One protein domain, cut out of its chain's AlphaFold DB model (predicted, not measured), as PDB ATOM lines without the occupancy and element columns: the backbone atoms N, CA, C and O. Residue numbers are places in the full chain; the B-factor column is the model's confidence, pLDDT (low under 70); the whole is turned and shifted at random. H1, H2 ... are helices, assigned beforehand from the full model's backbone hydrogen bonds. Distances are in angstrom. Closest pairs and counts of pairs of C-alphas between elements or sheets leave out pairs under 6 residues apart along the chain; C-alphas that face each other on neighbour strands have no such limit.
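AT A GLANCE: This is residues 102 to 175 of the 602 residues of the protein "Myb-like domain-containing protein" of Allomyces macrogynus (strain ATCC 38327) (UniProt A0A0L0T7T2). Two longer helices, H1 and H3, stand nearly at right angles to each other, and the short helix H2 joins them by touching both, its first residue near the beginning of H3. From the end of H3 the backbone swings out in a loop, residues 150 to 157, which sticks out and of which 150 still belongs to H3; the stretch without named elements, residues 151 to 175, then folds back and ends in a tail far from that loop. The printed part has 74 residues, with three named helices in the order H1, H2, H3 and no named strand; the class is all helix, though under half of the residues, 33 of 74, are in named elements. The whole is compact, with a radius of gyration of the C-alphas of 12.4 A, and it spans 37 by 31 by 18 A.

IN THESE COORDINATES: H1, residues 103 to 116, begins with C-alpha 103 at (1.900, -16.038, 23.673) and is 19.5 A long from first to last C-alpha. H2, residues 121 to 126, begins with C-alpha 121 at (10.968, -0.635, 23.665) and is 8.7 A long. H3, residues 138 to 150, is 18.0 A long and ends with C-alpha 150 at (14.532, -11.989, 11.010). Residues 151 to 175 hold no named element.

HOW THE PARTS SIT: H1 touches H2, and their closest C-alphas, those of Gly 112 and Met 124, are 5.7 A apart. The lines of H1 and H2 are about perpendicular, at 74 degrees. H2 touches H3, and H3 touches H2 with residues 138 to 142 alone; the closest C-alphas are those of Trp 121 and Pro 138, 4.8 A apart. H2 and H3 run opposite ways at a steep tilt of 49 degrees. H1 and H3 are close but not clearly touching, with the C-alphas of Leu 109 and Leu 141 closest at 7.1 A, and their lines are about perpendicular, at 83 degrees. In H1, H2 and H3 every O i to N i+4 pair is within hydrogen-bond range.

THE WHOLE: The two C-alphas farthest apart are those of His 155 and Pro 175, at 40.2 A. Residues 150 to 157, of which 150 belongs to H3, stand free; without them the body of 66 residues spans 36 by 27 by 20 A. The C-alphas of residues 151 to 175 lie 10 to 24 A from the mean of all C-alphas. The link from H1 to H2, 4 residues, is tight, and the link from H2 to H3, 11 residues, is long. The printed part has no cut. The mean pLDDT of the printed part is 89.7, and residues 172 to 173 are under 70.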
ATOM      1  N   SER A 102       5.705 -16.000  26.737       96.38
ATOM      2  CA  SER A 102       4.314 -16.442  26.613       96.38
ATOM      3  C   SER A 102       3.677 -15.870  25.345       96.38
ATOM      4  O   SER A 102       4.125 -14.849  24.812       96.38
ATOM      5  N   ASP A 103       2.621 -16.514  24.857       95.62
ATOM      6  CA  ASP A 103       1.900 -16.038  23.673       95.62
ATOM      7  C   ASP A 103       1.201 -14.692  23.937       95.62
ATOM      8  O   ASP A 103       1.148 -13.837  23.053       95.62
ATOM      9  N   GLU A 104       0.777 -14.449  25.182       96.56
ATOM     10  CA  GLU A 104       0.239 -13.163  25.644       96.56
ATOM     11  C   GLU A 104       1.282 -12.040  25.551       96.56
ATOM     12  O   GLU A 104       0.998 -10.971  25.009       96.56
ATOM     13  N   GLU A 105       2.520 -12.292  25.991       96.19
ATOM     14  CA  GLU A 105       3.618 -11.329  25.860       96.19
ATOM     15  C   GLU A 105       3.967 -11.070  24.389       96.19
ATOM     16  O   GLU A 105       4.360  -9.963  24.020       96.19
ATOM     17  N   VAL A 106       3.843 -12.084  23.527       96.81
ATOM     18  CA  VAL A 106       4.077 -11.939  22.086       96.81
ATOM     19  C   VAL A 106       2.983 -11.091  21.433       96.81
ATOM     20  O   VAL A 106       3.305 -10.201  20.641       96.81
ATOM     21  N   ALA A 107       1.717 -11.296  21.797       96.44
ATOM     22  CA  ALA A 107       0.607 -10.457  21.351       96.44
ATOM     23  C   ALA A 107       0.758  -9.009  21.852       96.44
ATOM     24  O   ALA A 107       0.625  -8.063  21.070       96.44
ATOM     25  N   ALA A 108       1.144  -8.824  23.119       97.06
ATOM     26  CA  ALA A 108       1.450  -7.517  23.695       97.06
ATOM     27  C   ALA A 108       2.644  -6.842  22.999       97.06
ATOM     28  O   ALA A 108       2.625  -5.638  22.752       97.06
ATOM     29  N   LEU A 109       3.674  -7.602  22.613       97.50
ATOM     30  CA  LEU A 109       4.801  -7.093  21.831       97.50
ATOM     31  C   LEU A 109       4.336  -6.592  20.461       97.50
ATOM     32  O   LEU A 109       4.733  -5.505  20.049       97.50
ATOM     33  N   MET A 110       3.477  -7.341  19.773       96.69
ATOM     34  CA  MET A 110       2.914  -6.924  18.487       96.69
ATOM     35  C   MET A 110       2.075  -5.646  18.617       96.69
ATOM     36  O   MET A 110       2.314  -4.685  17.882       96.69
ATOM     37  N   LEU A 111       1.166  -5.596  19.594       96.62
ATOM     38  CA  LEU A 111       0.333  -4.423  19.868       96.62
ATOM     39  C   LEU A 111       1.180  -3.209  20.272       96.62
ATOM     40  O   LEU A 111       0.976  -2.096  19.795       96.62
ATOM     41  N   GLY A 112       2.177  -3.417  21.126       97.00
ATOM     42  CA  GLY A 112       3.055  -2.352  21.581       97.00
ATOM     43  C   GLY A 112       3.931  -1.792  20.464       97.00
ATOM     44  O   GLY A 112       4.137  -0.581  20.420       97.00
ATOM     45  N   VAL A 113       4.382  -2.618  19.510       97.19
ATOM     46  CA  VAL A 113       5.077  -2.115  18.316       97.19
ATOM     47  C   VAL A 113       4.120  -1.337  17.411       97.19
ATOM     48  O   VAL A 113       4.525  -0.322  16.851       97.19
ATOM     49  N   GLN A 114       2.856  -1.747  17.297       96.12
ATOM     50  CA  GLN A 114       1.846  -0.990  16.550       96.12
ATOM     51  C   GLN A 114       1.562   0.383  17.183       96.12
ATOM     52  O   GLN A 114       1.408   1.366  16.462       96.12
ATOM     53  N   ARG A 115       1.536   0.468  18.521       96.44
ATOM     54  CA  ARG A 115       1.225   1.702  19.267       96.44
ATOM     55  C   ARG A 115       2.421   2.643  19.432       96.44
ATOM     56  O   ARG A 115       2.321   3.827  19.130       96.44
ATOM     57  N   HIS A 116       3.551   2.128  19.919       96.06
ATOM     58  CA  HIS A 116       4.746   2.917  20.272       96.06
ATOM     59  C   HIS A 116       5.792   2.962  19.160       96.06
ATOM     60  O   HIS A 116       6.704   3.795  19.176       96.06
ATOM     61  N   GLY A 117       5.665   2.065  18.188       96.44
ATOM     62  CA  GLY A 117       6.554   1.975  17.052       96.44
ATOM     63  C   GLY A 117       7.814   1.143  17.271       96.44
ATOM     64  O   GLY A 117       8.273   0.899  18.392       96.44
ATOM     65  N   VAL A 118       8.442   0.738  16.163       96.00
ATOM     66  CA  VAL A 118       9.696  -0.028  16.198       96.00
ATOM     67  C   VAL A 118      10.797   0.848  16.797       96.00
ATOM     68  O   VAL A 118      11.119   1.916  16.270       96.00
ATOM     69  N   GLY A 119      11.402   0.390  17.897       95.38
ATOM     70  CA  GLY A 119      12.403   1.152  18.652       95.38
ATOM     71  C   GLY A 119      11.902   1.704  19.988       95.38
ATOM     72  O   GLY A 119      12.726   2.068  20.825       95.38
ATOM     73  N   GLY A 120      10.585   1.713  20.214       96.44
ATOM     74  CA  GLY A 120       9.917   2.277  21.391       96.44
ATOM     75  C   GLY A 120       9.950   1.362  22.613       96.44
ATOM     76  O   GLY A 120       9.082   1.448  23.469       96.44
ATOM     77  N   TRP A 121      10.943   0.477  22.710       97.12
ATOM     78  CA  TRP A 121      10.968  -0.635  23.665       97.12
ATOM     79  C   TRP A 121      10.855  -0.183  25.125       97.12
ATOM     80  O   TRP A 121      10.196  -0.836  25.924       97.12
ATOM     81  N   SER A 122      11.486   0.938  25.482       97.00
ATOM     82  CA  SER A 122      11.390   1.497  26.835       97.00
ATOM     83  C   SER A 122       9.998   2.040  27.149       97.00
ATOM     84  O   SER A 122       9.552   1.889  28.278       97.00
ATOM     85  N   ALA A 123       9.319   2.635  26.164       96.88
ATOM     86  CA  ALA A 123       7.947   3.108  26.327       96.88
ATOM     87  C   ALA A 123       6.980   1.925  26.461       96.88
ATOM     88  O   ALA A 123       6.124   1.942  27.331       96.88
ATOM     89  N   MET A 124       7.200   0.859  25.687       97.44
ATOM     90  CA  MET A 124       6.403  -0.367  25.759       97.44
ATOM     91  C   MET A 124       6.502  -1.075  27.116       97.44
ATOM     92  O   MET A 124       5.498  -1.556  27.613       97.44
ATOM     93  N   VAL A 125       7.691  -1.140  27.728       97.06
ATOM     94  CA  VAL A 125       7.858  -1.745  29.070       97.06
ATOM     95  C   VAL A 125       7.250  -0.869  30.173       97.06
ATOM     96  O   VAL A 125       6.869  -1.381  31.219       97.06
ATOM     97  N   ALA A 126       7.187   0.448  29.964       96.75
ATOM     98  CA  ALA A 126       6.587   1.381  30.917       96.75
ATOM     99  C   ALA A 126       5.056   1.469  30.797       96.75
ATOM    100  O   ALA A 126       4.421   2.056  31.671       96.75
ATOM    101  N   ASP A 127       4.482   0.932  29.720       96.62
ATOM    102  CA  ASP A 127       3.051   0.973  29.447       96.62
ATOM    103  C   ASP A 127       2.321  -0.110  30.265       96.62
ATOM    104  O   ASP A 127       2.539  -1.299  30.020       96.62
ATOM    105  N   PRO A 128       1.463   0.265  31.234       95.81
ATOM    106  CA  PRO A 128       0.728  -0.700  32.047       95.81
ATOM    107  C   PRO A 128      -0.365  -1.437  31.263       95.81
ATOM    108  O   PRO A 128      -0.871  -2.448  31.744       95.81
ATOM    109  N   GLU A 129      -0.749  -0.953  30.076       96.38
ATOM    110  CA  GLU A 129      -1.754  -1.608  29.233       96.38
ATOM    111  C   GLU A 129      -1.185  -2.808  28.460       96.38
ATOM    112  O   GLU A 129      -1.943  -3.598  27.897       96.38
ATOM    113  N   LEU A 130       0.142  -2.956  28.418       96.31
ATOM    114  CA  LEU A 130       0.811  -4.082  27.779       96.31
ATOM    115  C   LEU A 130       1.234  -5.096  28.856       96.31
ATOM    116  O   LEU A 130       2.119  -4.788  29.657       96.31
ATOM    117  N   PRO A 131       0.640  -6.306  28.891       95.81
ATOM    118  CA  PRO A 131       0.910  -7.303  29.925       95.81
ATOM    119  C   PRO A 131       2.264  -7.994  29.698       95.81
ATOM    120  O   PRO A 131       2.339  -9.150  29.285       95.81
ATOM    121  N   PHE A 132       3.360  -7.278  29.943       96.69
ATOM    122  CA  PHE A 132       4.698  -7.862  29.981       96.69
ATOM    123  C   PHE A 132       5.047  -8.328  31.388       96.69
ATOM    124  O   PHE A 132       4.699  -7.677  32.375       96.69
ATOM    125  N   ASP A 133       5.839  -9.397  31.483       95.50
ATOM    126  CA  ASP A 133       6.426  -9.753  32.765       95.50
ATOM    127  C   ASP A 133       7.266  -8.578  33.302       95.50
ATOM    128  O   ASP A 133       8.137  -8.058  32.593       95.50
ATOM    129  N   PRO A 134       7.143  -8.216  34.593       94.44
ATOM    130  CA  PRO A 134       7.877  -7.093  35.191       94.44
ATOM    131  C   PRO A 134       9.401  -7.305  35.206       94.44
ATOM    132  O   PRO A 134      10.181  -6.407  35.523       94.44
ATOM    133  N   ARG A 135       9.854  -8.521  34.883       94.44
ATOM    134  CA  ARG A 135      11.268  -8.883  34.760       94.44
ATOM    135  C   ARG A 135      11.842  -8.570  33.375       94.44
ATOM    136  O   ARG A 135      13.070  -8.540  33.254       94.44
ATOM    137  N   ARG A 136      10.995  -8.369  32.357       95.75
ATOM    138  CA  ARG A 136      11.413  -8.103  30.976       95.75
ATOM    139  C   ARG A 136      12.036  -6.725  30.874       95.75
ATOM    140  O   ARG A 136      11.555  -5.739  31.424       95.75
ATOM    141  N   ARG A 137      13.146  -6.657  30.149       96.81
ATOM    142  CA  ARG A 137      13.852  -5.411  29.866       96.81
ATOM    143  C   ARG A 137      13.600  -4.982  28.425       96.81
ATOM    144  O   ARG A 137      13.380  -5.829  27.563       96.81
ATOM    145  N   PRO A 138      13.772  -3.689  28.105       97.44
ATOM    146  CA  PRO A 138      13.683  -3.198  26.725       97.44
ATOM    147  C   PRO A 138      14.597  -3.952  25.740       97.44
ATOM    148  O   PRO A 138      14.277  -4.090  24.561       97.44
ATOM    149  N   ALA A 139      15.735  -4.463  26.223       97.00
ATOM    150  CA  ALA A 139      16.640  -5.297  25.438       97.00
ATOM    151  C   ALA A 139      16.014  -6.647  25.047       97.00
ATOM    152  O   ALA A 139      16.217  -7.088  23.918       97.00
ATOM    153  N   ASP A 140      15.229  -7.257  25.938       96.69
ATOM    154  CA  ASP A 140      14.576  -8.545  25.698       96.69
ATOM    155  C   ASP A 140      13.482  -8.394  24.635       96.69
ATOM    156  O   ASP A 140      13.429  -9.183  23.696       96.69
ATOM    157  N   LEU A 141      12.666  -7.335  24.723       97.50
ATOM    158  CA  LEU A 141      11.635  -7.019  23.723       97.50
ATOM    159  C   LEU A 141      12.254  -6.789  22.342       97.50
ATOM    160  O   LEU A 141      11.790  -7.346  21.346       97.50
ATOM    161  N   LYS A 142      13.343  -6.012  22.284       96.75
ATOM    162  CA  LYS A 142      14.090  -5.787  21.043       96.75
ATOM    163  C   LYS A 142      14.588  -7.105  20.454       96.75
ATOM    164  O   LYS A 142      14.489  -7.301  19.245       96.75
ATOM    165  N   ASP A 143      15.163  -7.979  21.274       95.81
ATOM    166  CA  ASP A 143      15.724  -9.242  20.797       95.81
ATOM    167  C   ASP A 143      14.631 -10.208  20.328       95.81
ATOM    168  O   ASP A 143      14.730 -10.782  19.244       95.81
ATOM    169  N   LYS A 144      13.517 -10.291  21.062       96.38
ATOM    170  CA  LYS A 144      12.348 -11.075  20.655       96.38
ATOM    171  C   LYS A 144      11.765 -10.592  19.333       96.38
ATOM    172  O   LYS A 144      11.536 -11.419  18.452       96.38
ATOM    173  N   TRP A 145      11.606  -9.279  19.152       96.25
ATOM    174  CA  TRP A 145      11.142  -8.705  17.887       96.25
ATOM    175  C   TRP A 145      12.074  -9.062  16.725       96.25
ATOM    176  O   TRP A 145      11.615  -9.429  15.644       96.25
ATOM    177  N   ARG A 146      13.396  -9.021  16.941       95.19
ATOM    178  CA  ARG A 146      14.380  -9.434  15.927       95.19
ATOM    179  C   ARG A 146      14.260 -10.914  15.608       95.19
ATOM    180  O   ARG A 146      14.260 -11.261  14.434       95.19
ATOM    181  N   CYS A 147      14.123 -11.780  16.605       94.31
ATOM    182  CA  CYS A 147      13.911 -13.209  16.376       94.31
ATOM    183  C   CYS A 147      12.632 -13.459  15.567       94.31
ATOM    184  O   CYS A 147      12.677 -14.189  14.583       94.31
ATOM    185  N   MET A 148      11.530 -12.782  15.905       91.88
ATOM    186  CA  MET A 148      10.258 -12.916  15.191       91.88
ATOM    187  C   MET A 148      10.305 -12.396  13.752       91.88
ATOM    188  O   MET A 148       9.658 -12.975  12.891       91.88
ATOM    189  N   THR A 149      11.047 -11.319  13.482       90.69
ATOM    190  CA  THR A 149      11.082 -10.679  12.153       90.69
ATOM    191  C   THR A 149      12.195 -11.199  11.247       90.69
ATOM    192  O   THR A 149      12.013 -11.245  10.037       90.69
ATOM    193  N   THR A 150      13.344 -11.598  11.799       87.75
ATOM    194  CA  THR A 150      14.532 -11.989  11.010       87.75
ATOM    195  C   THR A 150      14.782 -13.491  10.966       87.75
ATOM    196  O   THR A 150      15.401 -13.974  10.025       87.75
ATOM    197  N   ARG A 151      14.327 -14.242  11.974       83.00
ATOM    198  CA  ARG A 151      14.548 -15.692  12.086       83.00
ATOM    199  C   ARG A 151      13.220 -16.429  12.098       83.00
ATOM    200  O   ARG A 151      12.952 -17.238  12.982       83.00
ATOM    201  N   ARG A 152      12.368 -16.114  11.128       74.25
ATOM    202  CA  ARG A 152      11.098 -16.810  10.967       74.25
ATOM    203  C   ARG A 152      11.323 -18.114  10.196       74.25
ATOM    204  O   ARG A 152      11.933 -18.065   9.129       74.25
ATOM    205  N   PRO A 153      10.874 -19.271  10.713       73.62
ATOM    206  CA  PRO A 153      10.826 -20.490   9.917       73.62
ATOM    207  C   PRO A 153       9.917 -20.262   8.705       73.62
ATOM    208  O   PRO A 153       8.857 -19.657   8.853       73.62
ATOM    209  N   ALA A 154      10.308 -20.760   7.529       73.62
ATOM    210  CA  ALA A 154       9.567 -20.547   6.281       73.62
ATOM    211  C   ALA A 154       8.101 -21.027   6.331       73.62
ATOM    212  O   ALA A 154       7.273 -20.507   5.594       73.62
ATOM    213  N   HIS A 155       7.779 -21.978   7.216       76.50
ATOM    214  CA  HIS A 155       6.430 -22.526   7.378       76.50
ATOM    215  C   HIS A 155       5.483 -21.639   8.203       76.50
ATOM    216  O   HIS A 155       4.279 -21.864   8.185       76.50
ATOM    217  N   VAL A 156       5.989 -20.653   8.955       74.81
ATOM    218  CA  VAL A 156       5.123 -19.797   9.777       74.81
ATOM    219  C   VAL A 156       4.637 -18.625   8.916       74.81
ATOM    220  O   VAL A 156       5.472 -17.810   8.501       74.81
ATOM    221  N   PRO A 157       3.320 -18.470   8.678       73.38
ATOM    222  CA  PRO A 157       2.775 -17.430   7.803       73.38
ATOM    223  C   PRO A 157       3.125 -16.042   8.342       73.38
ATOM    224  O   PRO A 157       3.019 -15.859   9.565       73.38
ATOM    225  N   PRO A 158       3.623 -15.106   7.499       73.44
ATOM    226  CA  PRO A 158       4.168 -13.798   7.894       73.44
ATOM    227  C   PRO A 158       3.286 -13.127   8.942       73.44
ATOM    228  O   PRO A 158       2.063 -13.215   8.870       73.44
ATOM    229  N   VAL A 159       3.899 -12.482   9.943       74.88
ATOM    230  CA  VAL A 159       3.110 -11.707  10.910       74.88
ATOM    231  C   VAL A 159       2.315 -10.701  10.074       74.88
ATOM    232  O   VAL A 159       2.940 -10.055   9.229       74.88
ATOM    233  N   PRO A 160       0.993 -10.555  10.271       76.75
ATOM    234  CA  PRO A 160       0.164  -9.612   9.523       76.75
ATOM    235  C   PRO A 160       0.423  -8.171   9.992       76.75
ATOM    236  O   PRO A 160      -0.479  -7.432  10.367       76.75
ATOM    237  N   LEU A 161       1.693  -7.781  10.038       79.69
ATOM    238  CA  LEU A 161       2.172  -6.452  10.356       79.69
ATOM    239  C   LEU A 161       3.129  -6.062   9.242       79.69
ATOM    240  O   LEU A 161       4.222  -6.623   9.126       79.69
ATOM    241  N   ASP A 162       2.728  -5.086   8.435       84.31
ATOM    242  CA  ASP A 162       3.656  -4.482   7.495       84.31
ATOM    243  C   ASP A 162       4.663  -3.636   8.275       84.31
ATOM    244  O   ASP A 162       4.375  -2.527   8.733       84.31
ATOM    245  N   VAL A 163       5.865  -4.189   8.434       82.38
ATOM    246  CA  VAL A 163       6.968  -3.572   9.178       82.38
ATOM    247  C   VAL A 163       7.318  -2.183   8.631       82.38
ATOM    248  O   VAL A 163       7.803  -1.344   9.391       82.38
ATOM    249  N   ASN A 164       7.043  -1.913   7.351       83.69
ATOM    250  CA  ASN A 164       7.313  -0.621   6.722       83.69
ATOM    251  C   ASN A 164       6.264   0.447   7.065       83.69
ATOM    252  O   ASN A 164       6.572   1.638   7.001       83.69
ATOM    253  N   HIS A 165       5.050   0.041   7.443       84.19
ATOM    254  CA  HIS A 165       3.962   0.945   7.829       84.19
ATOM    255  C   HIS A 165       3.856   1.162   9.339       84.19
ATOM    256  O   HIS A 165       3.106   2.030   9.786       84.19
ATOM    257  N   LEU A 166       4.620   0.415  10.140       86.31
ATOM    258  CA  LEU A 166       4.654   0.622  11.580       86.31
ATOM    259  C   LEU A 166       5.259   1.996  11.902       86.31
ATOM    260  O   LEU A 166       6.273   2.380  11.304       86.31
ATOM    261  N   PRO A 167       4.689   2.735  12.871       85.69
ATOM    262  CA  PRO A 167       5.294   3.975  13.320       85.69
ATOM    263  C   PRO A 167       6.735   3.690  13.745       85.69
ATOM    264  O   PRO A 167       7.040   2.693  14.400       85.69
ATOM    265  N   ARG A 168       7.672   4.542  13.338       85.12
ATOM    266  CA  ARG A 168       9.034   4.461  13.860       85.12
ATOM    267  C   ARG A 168       9.045   5.209  15.178       85.12
ATOM    268  O   ARG A 168       8.635   6.367  15.216       85.12
ATOM    269  N   ALA A 169       9.508   4.560  16.241       83.06
ATOM    270  CA  ALA A 169       9.519   5.197  17.545       83.06
ATOM    271  C   ALA A 169      10.282   6.521  17.486       83.06
ATOM    272  O   ALA A 169      11.351   6.618  16.865       83.06
ATOM    273  N   TYR A 170       9.718   7.539  18.134       72.00
ATOM    274  CA  TYR A 170      10.321   8.858  18.206       72.00
ATOM    275  C   TYR A 170      11.713   8.737  18.828       72.00
ATOM    276  O   TYR A 170      11.868   8.436  20.010       72.00
ATOM    277  N   ASN A 171      12.745   8.954  18.014       73.38
ATOM    278  CA  ASN A 171      14.113   9.010  18.495       73.38
ATOM    279  C   ASN A 171      14.422  10.466  18.879       73.38
ATOM    280  O   ASN A 171      14.658  11.284  17.985       73.38
ATOM    281  N   PRO A 172      14.480  10.819  20.178       67.69
ATOM    282  CA  PRO A 172      14.764  12.192  20.600       67.69
ATOM    283  C   PRO A 172      16.163  12.663  20.172       67.69
ATOM    284  O   PRO A 172      16.421  13.869  20.124       67.69
ATOM    285  N   ARG A 173      17.060  11.723  19.835       66.25
ATOM    286  CA  ARG A 173      18.412  11.988  19.331       66.25
ATOM    287  C   ARG A 173      18.476  12.123  17.810       66.25
ATOM    288  O   ARG A 173      19.528  12.488  17.295       66.25
ATOM    289  N   ALA A 174      17.391  11.857  17.079       72.19
ATOM    290  CA  ALA A 174      17.383  12.075  15.638       72.19
ATOM    291  C   ALA A 174      17.540  13.578  15.319       72.19
ATOM    292  O   ALA A 174      17.017  14.438  16.050       72.19
ATOM    293  N   PRO A 175      18.248  13.935  14.233       72.75
ATOM    294  CA  PRO A 175      18.288  15.306  13.739       72.75
ATOM    295  C   PRO A 175      16.871  15.872  13.601       72.75
ATOM    296  O   PRO A 175      15.956  15.139  13.239       72.75
TER     297      PRO A 175